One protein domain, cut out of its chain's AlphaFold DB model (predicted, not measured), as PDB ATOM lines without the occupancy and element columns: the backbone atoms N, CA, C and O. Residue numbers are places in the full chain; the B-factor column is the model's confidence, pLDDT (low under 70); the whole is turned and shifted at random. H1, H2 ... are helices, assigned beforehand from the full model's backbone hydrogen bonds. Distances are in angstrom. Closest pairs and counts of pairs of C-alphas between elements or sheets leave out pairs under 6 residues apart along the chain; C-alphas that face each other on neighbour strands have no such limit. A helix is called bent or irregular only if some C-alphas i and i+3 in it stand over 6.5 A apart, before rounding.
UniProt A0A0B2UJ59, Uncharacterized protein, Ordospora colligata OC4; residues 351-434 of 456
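What this domain is: This is residues 351 to 434 of the 456 residues of an uncharacterized protein of Ordospora colligata OC4 (UniProt A0A0B2UJ59). One long helix, H5, crosses two shorter helices, H2 and H4, which run side by side in the middle of the domain; on the side of this pair away from H5, H3 packs on H4 and part of H1 packs on H2. The last turn of H5 and the two residues after it, residues 429 to 434, stick out from this cluster as a free end. You have 84 printed residues with five named helices, in the order H1, H2, H3, H4, H5 along the chain, and no named strand; the class is all helix. The whole is compact, with a radius of gyration of the C-alphas of 12.9 A and spans of 40 by 31 by 20 A.

Where its parts are: Start with the longest helix, H5, residues 412 to 432: find C-alpha 412 at (28.318, -81.699, 2.429), and from there the helix runs 30.7 A to C-alpha 432 at (39.947, -85.531, 30.574). Look next at H2, residues 367 to 376, which measures 15.5 A from first to last C-alpha. H4, residues 396 to 402, is shorter, 9.8 A from Leu 396 to Cys 402. H3, residues 382 to 392, runs 15.5 A from Met 382 to Glu 392. The printed part begins with H1, residues 351 to 363; find C-alpha 351 at (28.151, -59.602, 24.452), 19.5 A from C-alpha 363. H1 is irregular: C-alphas 352 and 355 are 7.1 A apart, where about 5 A belongs to a regular helix.

How they stand to each other: H2 and H4 are the hubs, touching three other helices each. Go first to Tyr 368 and Ile 421, the closest C-alphas of H2 and H5, 5.4 A apart; H5 touches H2 with residues 421 to 425 alone, and their lines stand about perpendicular, at 80 degrees. H5 touches H4 with residues 413 to 418 alone, closest at the C-alphas of Tyr 397 and Thr 414, 4.6 A apart, and about perpendicular at 88 degrees. H2 and H4 touch at a shallow tilt of 13 degrees and run the same way; their closest C-alphas, Ile 374 and Cys 402, are 6.8 A apart. Then look at H3 and H4, a helical hairpin at a shallow tilt of 9 degrees, opposite ways, with the C-alphas of Ala 387 and Phe 399 closest at 5.1 A. H1 and H2 form the other helical hairpin, at a shallow tilt of 26 degrees, opposite ways; H1 touches H2 with residues 358 to 361 alone, and the C-alphas of Cys 361 and Glu 367 are closest, 4.9 A apart. H1 and H3 only just touch, with 3 pairs of C-alphas within 8 A. H1, H2 and H3 form an up and down bundle, each running against the one before it in the chain, though H2 and H3 are close but not clearly touching: their closest C-alphas, Ile 374 and Met 383, are 7.3 A apart. H5 is apart from H1 and H3, and H1 is apart from H4. In H3, H4 and H5 every O i to N i+4 pair is within hydrogen-bond range; in H1 7 of 9 are, and in H2 3 of 6.

The domain as a whole: The C-alphas farthest apart are those of Asp 381 and Gly 434, 40.3 A. The printed part has no cut. The links from H1 to H2, H2 to H3 and H3 to H4 are tight; the link from H4 to H5, with 9 residues, is short but not tight. The mean pLDDT of the printed part is 89.6, and you will find the model's confidence under 70 at residues 432 to 434.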
ATOM      1  N   PRO A 351      28.453 -59.307  25.859       87.38
ATOM      2  CA  PRO A 351      28.151 -59.602  24.452       87.38
ATOM      3  C   PRO A 351      29.226 -59.143  23.457       87.38
ATOM      4  O   PRO A 351      29.413 -59.763  22.416       87.38
ATOM      5  N   MET A 352      29.965 -58.081  23.792       89.12
ATOM      6  CA  MET A 352      31.113 -57.586  23.019       89.12
ATOM      7  C   MET A 352      32.288 -58.571  22.938       89.12
ATOM      8  O   MET A 352      33.081 -58.490  22.007       89.12
ATOM      9  N   GLU A 353      32.372 -59.532  23.857       90.62
ATOM     10  CA  GLU A 353      33.428 -60.546  23.905       90.62
ATOM     11  C   GLU A 353      33.073 -61.818  23.117       90.62
ATOM     12  O   GLU A 353      33.916 -62.702  22.967       90.62
ATOM     13  N   ILE A 354      31.845 -61.929  22.591       93.00
ATOM     14  CA  ILE A 354      31.361 -63.131  21.890       93.00
ATOM     15  C   ILE A 354      32.224 -63.464  20.672       93.00
ATOM     16  O   ILE A 354      32.579 -64.626  20.476       93.00
ATOM     17  N   GLU A 355      32.584 -62.466  19.862       94.81
ATOM     18  CA  GLU A 355      33.426 -62.702  18.686       94.81
ATOM     19  C   GLU A 355      34.801 -63.238  19.094       94.81
ATOM     20  O   GLU A 355      35.289 -64.217  18.522       94.81
ATOM     21  N   ARG A 356      35.403 -62.637  20.127       93.75
ATOM     22  CA  ARG A 356      36.695 -63.069  20.661       93.75
ATOM     23  C   ARG A 356      36.619 -64.485  21.226       93.75
ATOM     24  O   ARG A 356      37.500 -65.289  20.945       93.75
ATOM     25  N   TYR A 357      35.556 -64.812  21.958       94.69
ATOM     26  CA  TYR A 357      35.314 -66.160  22.466       94.69
ATOM     27  C   TYR A 357      35.207 -67.190  21.332       94.69
ATOM     28  O   TYR A 357      35.870 -68.223  21.384       94.69
ATOM     29  N   ILE A 358      34.439 -66.897  20.275       95.69
ATOM     30  CA  ILE A 358      34.322 -67.779  19.101       95.69
ATOM     31  C   ILE A 358      35.688 -67.977  18.437       95.69
ATOM     32  O   ILE A 358      36.047 -69.110  18.121       95.69
ATOM     33  N   GLN A 359      36.466 -66.905  18.266       95.69
ATOM     34  CA  GLN A 359      37.813 -66.999  17.703       95.69
ATOM     35  C   GLN A 359      38.715 -67.909  18.548       95.69
ATOM     36  O   GLN A 359      39.357 -68.800  18.001       95.69
ATOM     37  N   MET A 360      38.701 -67.754  19.874       94.31
ATOM     38  CA  MET A 360      39.471 -68.610  20.782       94.31
ATOM     39  C   MET A 360      39.036 -70.081  20.711       94.31
ATOM     40  O   MET A 360      39.886 -70.967  20.701       94.31
ATOM     41  N   CYS A 361      37.732 -70.364  20.600       94.81
ATOM     42  CA  CYS A 361      37.235 -71.727  20.391       94.81
ATOM     43  C   CYS A 361      37.780 -72.351  19.098       94.81
ATOM     44  O   CYS A 361      38.113 -73.535  19.089       94.81
ATOM     45  N   ILE A 362      37.872 -71.580  18.011       93.31
ATOM     46  CA  ILE A 362      38.429 -72.051  16.734       93.31
ATOM     47  C   ILE A 362      39.934 -72.307  16.875       93.31
ATOM     48  O   ILE A 362      40.413 -73.391  16.531       93.31
ATOM     49  N   ASP A 363      40.663 -71.337  17.432       93.75
ATOM     50  CA  ASP A 363      42.120 -71.381  17.582       93.75
ATOM     51  C   ASP A 363      42.573 -72.536  18.495       93.75
ATOM     52  O   ASP A 363      43.568 -73.204  18.211       93.75
ATOM     53  N   GLU A 364      41.820 -72.825  19.563       90.69
ATOM     54  CA  GLU A 364      42.096 -73.928  20.496       90.69
ATOM     55  C   GLU A 364      41.501 -75.282  20.059       90.69
ATOM     56  O   GLU A 364      41.642 -76.276  20.777       90.69
ATOM     57  N   HIS A 365      40.846 -75.361  18.894       91.88
ATOM     58  CA  HIS A 365      40.130 -76.555  18.415       91.88
ATOM     59  C   HIS A 365      39.070 -77.074  19.404       91.88
ATOM     60  O   HIS A 365      38.940 -78.280  19.647       91.88
ATOM     61  N   ARG A 366      38.317 -76.138  19.980       91.44
ATOM     62  CA  ARG A 366      37.228 -76.340  20.942       91.44
ATOM     63  C   ARG A 366      35.914 -75.741  20.440       91.44
ATOM     64  O   ARG A 366      35.086 -75.273  21.216       91.44
ATOM     65  N   GLU A 367      35.677 -75.802  19.134       94.56
ATOM     66  CA  GLU A 367      34.474 -75.254  18.494       94.56
ATOM     67  C   GLU A 367      33.183 -75.869  19.053       94.56
ATOM     68  O   GLU A 367      32.143 -75.222  19.067       94.56
ATOM     69  N   TYR A 368      33.245 -77.091  19.597       92.88
ATOM     70  CA  TYR A 368      32.102 -77.736  20.249       92.88
ATOM     71  C   TYR A 368      31.530 -76.936  21.432       92.88
ATOM     72  O   TYR A 368      30.376 -77.166  21.793       92.88
ATOM     73  N   GLU A 369      32.292 -76.013  22.028       91.56
ATOM     74  CA  GLU A 369      31.830 -75.146  23.122       91.56
ATOM     75  C   GLU A 369      30.944 -73.991  22.660       91.56
ATOM     76  O   GLU A 369      30.242 -73.389  23.471       91.56
ATOM     77  N   ILE A 370      30.933 -73.698  21.357       95.06
ATOM     78  CA  ILE A 370      30.042 -72.701  20.756       95.06
ATOM     79  C   ILE A 370      28.580 -73.170  20.850       95.06
ATOM     80  O   ILE A 370      27.674 -72.343  20.958       95.06
ATOM     81  N   ASN A 371      28.334 -74.484  20.894       92.75
ATOM     82  CA  ASN A 371      26.986 -75.042  21.049       92.75
ATOM     83  C   ASN A 371      26.277 -74.518  22.305       92.75
ATOM     84  O   ASN A 371      25.111 -74.140  22.221       92.75
ATOM     85  N   ASP A 372      26.989 -74.427  23.434       89.88
ATOM     86  CA  ASP A 372      26.436 -73.927  24.700       89.88
ATOM     87  C   ASP A 372      25.959 -72.467  24.551       89.88
ATOM     88  O   ASP A 372      24.920 -72.076  25.086       89.88
ATOM     89  N   LEU A 373      26.696 -71.665  23.774       93.56
ATOM     90  CA  LEU A 373      26.370 -70.265  23.499       93.56
ATOM     91  C   LEU A 373      25.130 -70.136  22.599       93.56
ATOM     92  O   LEU A 373      24.245 -69.325  22.872       93.56
ATOM     93  N   ILE A 374      25.044 -70.964  21.555       94.19
ATOM     94  CA  ILE A 374      23.888 -71.027  20.646       94.19
ATOM     95  C   ILE A 374      22.626 -71.458  21.397       94.19
ATOM     96  O   ILE A 374      21.548 -70.906  21.178       94.19
ATOM     97  N   GLU A 375      22.739 -72.449  22.281       92.81
ATOM     98  CA  GLU A 375      21.615 -72.896  23.102       92.81
ATOM     99  C   GLU A 375      21.151 -71.814  24.074       92.81
ATOM    100  O   GLU A 375      19.945 -71.597  24.194       92.81
ATOM    101  N   HIS A 376      22.085 -71.094  24.705       92.62
ATOM    102  CA  HIS A 376      21.767 -70.003  25.623       92.62
ATOM    103  C   HIS A 376      20.963 -68.879  24.954       92.62
ATOM    104  O   HIS A 376      19.979 -68.406  25.519       92.62
ATOM    105  N   TYR A 377      21.352 -68.467  23.744       93.75
ATOM    106  CA  TYR A 377      20.708 -67.358  23.031       93.75
ATOM    107  C   TYR A 377      19.529 -67.773  22.144       93.75
ATOM    108  O   TYR A 377      18.946 -66.917  21.472       93.75
ATOM    109  N   ARG A 378      19.138 -69.051  22.140       93.75
ATOM    110  CA  ARG A 378      18.079 -69.564  21.264       93.75
ATOM    111  C   ARG A 378      16.779 -68.768  21.430       93.75
ATOM    112  O   ARG A 378      16.198 -68.712  22.508       93.75
ATOM    113  N   GLY A 379      16.296 -68.200  20.324       89.38
ATOM    114  CA  GLY A 379      15.068 -67.397  20.293       89.38
ATOM    115  C   GLY A 379      15.238 -65.929  20.703       89.38
ATOM    116  O   GLY A 379      14.236 -65.233  20.818       89.38
ATOM    117  N   SER A 380      16.472 -65.460  20.910       92.44
ATOM    118  CA  SER A 380      16.785 -64.043  21.136       92.44
ATOM    119  C   SER A 380      17.365 -63.374  19.887       92.44
ATOM    120  O   SER A 380      17.894 -64.051  19.004       92.44
ATOM    121  N   ASP A 381      17.353 -62.041  19.858       91.50
ATOM    122  CA  ASP A 381      17.948 -61.237  18.777       91.50
ATOM    123  C   ASP A 381      19.470 -61.456  18.643       91.50
ATOM    124  O   ASP A 381      20.056 -61.227  17.585       91.50
ATOM    125  N   MET A 382      20.126 -61.972  19.691       92.56
ATOM    126  CA  MET A 382      21.548 -62.333  19.654       92.56
ATOM    127  C   MET A 382      21.851 -63.477  18.681       92.56
ATOM    128  O   MET A 382      22.997 -63.620  18.257       92.56
ATOM    129  N   MET A 383      20.847 -64.263  18.279       94.19
ATOM    130  CA  MET A 383      21.007 -65.299  17.254       94.19
ATOM    131  C   MET A 383      21.444 -64.721  15.907       94.19
ATOM    132  O   MET A 383      22.158 -65.383  15.158       94.19
ATOM    133  N   ASP A 384      21.047 -63.489  15.609       93.44
ATOM    134  CA  ASP A 384      21.356 -62.802  14.358       93.44
ATOM    135  C   ASP A 384      22.814 -62.334  14.353       93.44
ATOM    136  O   ASP A 384      23.539 -62.486  13.364       93.44
ATOM    137  N   VAL A 385      23.260 -61.827  15.505       93.38
ATOM    138  CA  VAL A 385      24.648 -61.435  15.764       93.38
ATOM    139  C   VAL A 385      25.556 -62.661  15.688       93.38
ATOM    140  O   VAL A 385      26.527 -62.656  14.934       93.38
ATOM    141  N   LEU A 386      25.200 -63.747  16.386       94.75
ATOM    142  CA  LEU A 386      25.938 -65.011  16.343       94.75
ATOM    143  C   LEU A 386      26.033 -65.568  14.925       94.75
ATOM    144  O   LEU A 386      27.123 -65.926  14.489       94.75
ATOM    145  N   ALA A 387      24.917 -65.620  14.194       95.19
ATOM    146  CA  ALA A 387      24.903 -66.111  12.822       95.19
ATOM    147  C   ALA A 387      25.855 -65.303  11.925       95.19
ATOM    148  O   ALA A 387      26.606 -65.886  11.148       95.19
ATOM    149  N   SER A 388      25.867 -63.977  12.065       95.44
ATOM    150  CA  SER A 388      26.757 -63.110  11.285       95.44
ATOM    151  C   SER A 388      28.232 -63.408  11.583       95.44
ATOM    152  O   SER A 388      28.997 -63.676  10.658       95.44
ATOM    153  N   ILE A 389      28.605 -63.482  12.866       95.75
ATOM    154  CA  ILE A 389      29.977 -63.800  13.295       95.75
ATOM    155  C   ILE A 389      30.406 -65.187  12.793       95.75
ATOM    156  O   ILE A 389      31.485 -65.347  12.229       95.75
ATOM    157  N   LEU A 390      29.561 -66.205  12.974       95.94
ATOM    158  CA  LEU A 390      29.875 -67.581  12.580       95.94
ATOM    159  C   LEU A 390      30.048 -67.716  11.065       95.94
ATOM    160  O   LEU A 390      30.925 -68.452  10.617       95.94
ATOM    161  N   LEU A 391      29.258 -66.982  10.278       94.44
ATOM    162  CA  LEU A 391      29.411 -66.944   8.829       94.44
ATOM    163  C   LEU A 391      30.742 -66.296   8.419       94.44
ATOM    164  O   LEU A 391      31.445 -66.847   7.577       94.44
ATOM    165  N   GLU A 392      31.124 -65.177   9.042       95.31
ATOM    166  CA  GLU A 392      32.410 -64.503   8.792       95.31
ATOM    167  C   GLU A 392      33.618 -65.384   9.141       95.31
ATOM    168  O   GLU A 392      34.639 -65.353   8.450       95.31
ATOM    169  N   LYS A 393      33.494 -66.217  10.181       93.06
ATOM    170  CA  LYS A 393      34.524 -67.185  10.590       93.06
ATOM    171  C   LYS A 393      34.473 -68.512   9.817       93.06
ATOM    172  O   LYS A 393      35.295 -69.385  10.075       93.06
ATOM    173  N   ASN A 394      33.572 -68.657   8.839       90.75
ATOM    174  CA  ASN A 394      33.330 -69.889   8.070       90.75
ATOM    175  C   ASN A 394      32.923 -71.109   8.924       90.75
ATOM    176  O   ASN A 394      33.174 -72.248   8.532       90.75
ATOM    177  N   CYS A 395      32.267 -70.883  10.063       92.31
ATOM    178  CA  CYS A 395      31.683 -71.930  10.904       92.31
ATOM    179  C   CYS A 395      30.264 -72.267  10.419       92.31
ATOM    180  O   CYS A 395      29.262 -71.878  11.030       92.31
ATOM    181  N   LEU A 396      30.164 -72.940   9.271       93.06
ATOM    182  CA  LEU A 396      28.914 -73.172   8.543       93.06
ATOM    183  C   LEU A 396      27.950 -74.082   9.308       93.06
ATOM    184  O   LEU A 396      26.740 -73.853   9.284       93.06
ATOM    185  N   TYR A 397      28.454 -75.092  10.014       93.62
ATOM    186  CA  TYR A 397      27.625 -75.966  10.842       93.62
ATOM    187  C   TYR A 397      26.940 -75.179  11.966       93.62
ATOM    188  O   TYR A 397      25.716 -75.228  12.102       93.62
ATOM    189  N   HIS A 398      27.712 -74.402  12.729       95.19
ATOM    190  CA  HIS A 398      27.183 -73.562  13.804       95.19
ATOM    191  C   HIS A 398      26.283 -72.433  13.264       95.19
ATOM    192  O   HIS A 398      25.261 -72.113  13.875       95.19
ATOM    193  N   PHE A 399      26.594 -71.875  12.088       95.75
ATOM    194  CA  PHE A 399      25.710 -70.941  11.384       95.75
ATOM    195  C   PHE A 399      24.346 -71.577  11.092       95.75
ATOM    196  O   PHE A 399      23.311 -71.008  11.436       95.75
ATOM    197  N   CYS A 400      24.321 -72.789  10.531       93.50
ATOM    198  CA  CYS A 400      23.079 -73.513  10.266       93.50
ATOM    199  C   CYS A 400      22.318 -73.881  11.547       93.50
ATOM    200  O   CYS A 400      21.095 -73.994  11.504       93.50
ATOM    201  N   MET A 401      22.993 -74.029  12.690       93.00
ATOM    202  CA  MET A 401      22.312 -74.165  13.984       93.00
ATOM    203  C   MET A 401      21.616 -72.871  14.419       93.00
ATOM    204  O   MET A 401      20.565 -72.936  15.057       93.00
ATOM    205  N   CYS A 402      22.162 -71.707  14.058       93.88
ATOM    206  CA  CYS A 402      21.526 -70.414  14.310       93.88
ATOM    207  C   CYS A 402      20.417 -70.083  13.305       93.88
ATOM    208  O   CYS A 402      19.461 -69.382  13.642       93.88
ATOM    209  N   ARG A 403      20.561 -70.583  12.074       93.06
ATOM    210  CA  ARG A 403      19.706 -70.307  10.915       93.06
ATOM    211  C   ARG A 403      19.368 -71.596  10.152       93.06
ATOM    212  O   ARG A 403      19.923 -71.847   9.074       93.06
ATOM    213  N   PRO A 404      18.471 -72.440  10.701       89.81
ATOM    214  CA  PRO A 404      18.154 -73.756  10.140       89.81
ATOM    215  C   PRO A 404      17.645 -73.720   8.696       89.81
ATOM    216  O   PRO A 404      17.839 -74.677   7.944       89.81
ATOM    217  N   GLU A 405      17.026 -72.617   8.281       90.62
ATOM    218  CA  GLU A 405      16.526 -72.398   6.926       90.62
ATOM    219  C   GLU A 405      17.635 -72.374   5.854       90.62
ATOM    220  O   GLU A 405      17.342 -72.579   4.678       90.62
ATOM    221  N   TYR A 406      18.907 -72.224   6.246       88.69
ATOM    222  CA  TYR A 406      20.070 -72.285   5.349       88.69
ATOM    223  C   TYR A 406      20.789 -73.642   5.364       88.69
ATOM    224  O   TYR A 406      21.799 -73.810   4.680       88.69
ATOM    225  N   SER A 407      20.286 -74.632   6.110       82.69
ATOM    226  CA  SER A 407      20.930 -75.950   6.274       82.69
ATOM    227  C   SER A 407      21.210 -76.690   4.962       82.69
ATOM    228  O   SER A 407      22.165 -77.459   4.880       82.69
ATOM    229  N   THR A 408      20.422 -76.437   3.916       84.56
ATOM    230  CA  THR A 408      20.582 -77.057   2.594       84.56
ATOM    231  C   THR A 408      21.509 -76.282   1.654       84.56
ATOM    232  O   THR A 408      21.881 -76.818   0.613       84.56
ATOM    233  N   MET A 409      21.908 -75.048   1.992       87.62
ATOM    234  CA  MET A 409      22.685 -74.188   1.087       87.62
ATOM    235  C   MET A 409      24.160 -74.579   0.982       87.62
ATOM    236  O   MET A 409      24.785 -74.340  -0.048       87.62
ATOM    237  N   PHE A 410      24.714 -75.189   2.026       83.50
ATOM    238  CA  PHE A 410      26.147 -75.483   2.121       83.50
ATOM    239  C   PHE A 410      26.489 -76.960   1.867       83.50
ATOM    240  O   PHE A 410      27.658 -77.335   1.920       83.50
ATOM    241  N   GLY A 411      25.490 -77.797   1.558       80.00
ATOM    242  CA  GLY A 411      25.684 -79.198   1.170       80.00
ATOM    243  C   GLY A 411      26.536 -80.001   2.160       80.00
ATOM    244  O   GLY A 411      26.361 -79.895   3.372       80.00
ATOM    245  N   ASP A 412      27.479 -80.786   1.638       83.69
ATOM    246  CA  ASP A 412      28.318 -81.699   2.429       83.69
ATOM    247  C   ASP A 412      29.301 -80.986   3.377       83.69
ATOM    248  O   ASP A 412      29.816 -81.610   4.307       83.69
ATOM    249  N   PHE A 413      29.559 -79.685   3.195       85.00
ATOM    250  CA  PHE A 413      30.504 -78.942   4.037       85.00
ATOM    251  C   PHE A 413      30.044 -78.857   5.498       85.00
ATOM    252  O   PHE A 413      30.850 -79.070   6.403       85.00
ATOM    253  N   THR A 414      28.749 -78.634   5.742       86.62
ATOM    254  CA  THR A 414      28.190 -78.582   7.109       86.62
ATOM    255  C   THR A 414      28.249 -79.940   7.795       86.62
ATOM    256  O   THR A 414      28.452 -80.019   9.007       86.62
ATOM    257  N   LEU A 415      28.109 -81.022   7.025       86.56
ATOM    258  CA  LEU A 415      28.215 -82.383   7.532       86.56
ATOM    259  C   LEU A 415      29.658 -82.710   7.942       86.56
ATOM    260  O   LEU A 415      29.876 -83.254   9.022       86.56
ATOM    261  N   VAL A 416      30.642 -82.349   7.115       87.88
ATOM    262  CA  VAL A 416      32.069 -82.535   7.428       87.88
ATOM    263  C   VAL A 416      32.466 -81.741   8.674       87.88
ATOM    264  O   VAL A 416      33.103 -82.287   9.574       87.88
ATOM    265  N   GLU A 417      32.054 -80.477   8.765       90.06
ATOM    266  CA  GLU A 417      32.332 -79.629   9.927       90.06
ATOM    267  C   GLU A 417      31.705 -80.199  11.208       90.06
ATOM    268  O   GLU A 417      32.391 -80.326  12.222       90.06
ATOM    269  N   LYS A 418      30.450 -80.672  11.147       90.81
ATOM    270  CA  LYS A 418      29.793 -81.369  12.263       90.81
ATOM    271  C   LYS A 418      30.633 -82.531  12.794       90.81
ATOM    272  O   LYS A 418      30.825 -82.654  14.006       90.81
ATOM    273  N   TYR A 419      31.126 -83.393  11.902       91.00
ATOM    274  CA  TYR A 419      31.956 -84.531  12.294       91.00
ATOM    275  C   TYR A 419      33.296 -84.087  12.891       91.00
ATOM    276  O   TYR A 419      33.740 -84.668  13.882       91.00
ATOM    277  N   ASN A 420      33.911 -83.030  12.352       90.31
ATOM    278  CA  ASN A 420      35.143 -82.466  12.902       90.31
ATOM    279  C   ASN A 420      34.941 -81.938  14.330       90.31
ATOM    280  O   ASN A 420      35.732 -82.268  15.215       90.31
ATOM    281  N   ILE A 421      33.860 -81.196  14.576       91.06
ATOM    282  CA  ILE A 421      33.495 -80.677  15.902       91.06
ATOM    283  C   ILE A 421      33.251 -81.830  16.884       91.06
ATOM    284  O   ILE A 421      33.735 -81.817  18.019       91.06
ATOM    285  N   GLN A 422      32.549 -82.879  16.450       90.12
ATOM    286  CA  GLN A 422      32.321 -84.061  17.278       90.12
ATOM    287  C   GLN A 422      33.633 -84.794  17.603       90.12
ATOM    288  O   GLN A 422      33.847 -85.208  18.744       90.12
ATOM    289  N   ALA A 423      34.557 -84.887  16.645       88.69
ATOM    290  CA  ALA A 423      35.884 -85.450  16.865       88.69
ATOM    291  C   ALA A 423      36.758 -84.586  17.796       88.69
ATOM    292  O   ALA A 423      37.579 -85.129  18.536       88.69
ATOM    293  N   GLN A 424      36.616 -83.255  17.785       89.31
ATOM    294  CA  GLN A 424      37.250 -82.368  18.774       89.31
ATOM    295  C   GLN A 424      36.730 -82.673  20.188       89.31
ATOM    296  O   GLN A 424      37.527 -82.920  21.095       89.31
ATOM    297  N   ARG A 425      35.402 -82.758  20.362       88.25
ATOM    298  CA  ARG A 425      34.766 -83.079  21.650       88.25
ATOM    299  C   ARG A 425      35.222 -84.432  22.201       88.25
ATOM    300  O   ARG A 425      35.565 -84.525  23.376       88.25
ATOM    301  N   ASN A 426      35.253 -85.467  21.362       85.12
ATOM    302  CA  ASN A 426      35.673 -86.808  21.780       85.12
ATOM    303  C   ASN A 426      37.135 -86.821  22.247       85.12
ATOM    304  O   ASN A 426      37.420 -87.334  23.326       85.12
ATOM    305  N   ARG A 427      38.041 -86.169  21.503       85.94
ATOM    306  CA  ARG A 427      39.453 -86.020  21.901       85.94
ATOM    307  C   ARG A 427      39.609 -85.305  23.241       85.94
ATOM    308  O   ARG A 427      40.474 -85.665  24.036       85.94
ATOM    309  N   TRP A 428      38.780 -84.295  23.506       80.00
ATOM    310  CA  TRP A 428      38.785 -83.606  24.795       80.00
ATOM    311  C   TRP A 428      38.310 -84.517  25.936       80.00
ATOM    312  O   TRP A 428      38.980 -84.597  26.961       80.00
ATOM    313  N   ILE A 429      37.220 -85.268  25.741       78.19
ATOM    314  CA  ILE A 429      36.717 -86.236  26.734       78.19
ATOM    315  C   ILE A 429      37.778 -87.302  27.042       78.19
ATOM    316  O   ILE A 429      38.037 -87.589  28.208       78.19
ATOM    317  N   GLU A 430      38.432 -87.849  26.018       77.06
ATOM    318  CA  GLU A 430      39.522 -88.822  26.172       77.06
ATOM    319  C   GLU A 430      40.687 -88.250  26.989       77.06
ATOM    320  O   GLU A 430      41.196 -88.916  27.895       77.06
ATOM    321  N   LYS A 431      41.069 -86.993  26.716       73.50
ATOM    322  CA  LYS A 431      42.102 -86.267  27.466       73.50
ATOM    323  C   LYS A 431      41.707 -86.074  28.933       73.50
ATOM    324  O   LYS A 431      42.548 -86.259  29.808       73.50
ATOM    325  N   CYS A 432      40.450 -85.729  29.213       63.62
ATOM    326  CA  CYS A 432      39.947 -85.531  30.574       63.62
ATOM    327  C   CYS A 432      39.815 -86.835  31.371       63.62
ATOM    328  O   CYS A 432      40.001 -86.816  32.582       63.62
ATOM    329  N   LEU A 433      39.518 -87.957  30.712       62.19
ATOM    330  CA  LEU A 433      39.362 -89.268  31.353       62.19
ATOM    331  C   LEU A 433      40.681 -90.048  31.490       62.19
ATOM    332  O   LEU A 433      40.666 -91.204  31.908       62.19
ATOM    333  N   GLY A 434      41.821 -89.463  31.102       54.41
ATOM    334  CA  GLY A 434      43.125 -90.133  31.169       54.41
ATOM    335  C   GLY A 434      43.228 -91.381  30.281       54.41
ATOM    336  O   GLY A 434      44.119 -92.213  30.470       54.41
TER     337      GLY A 434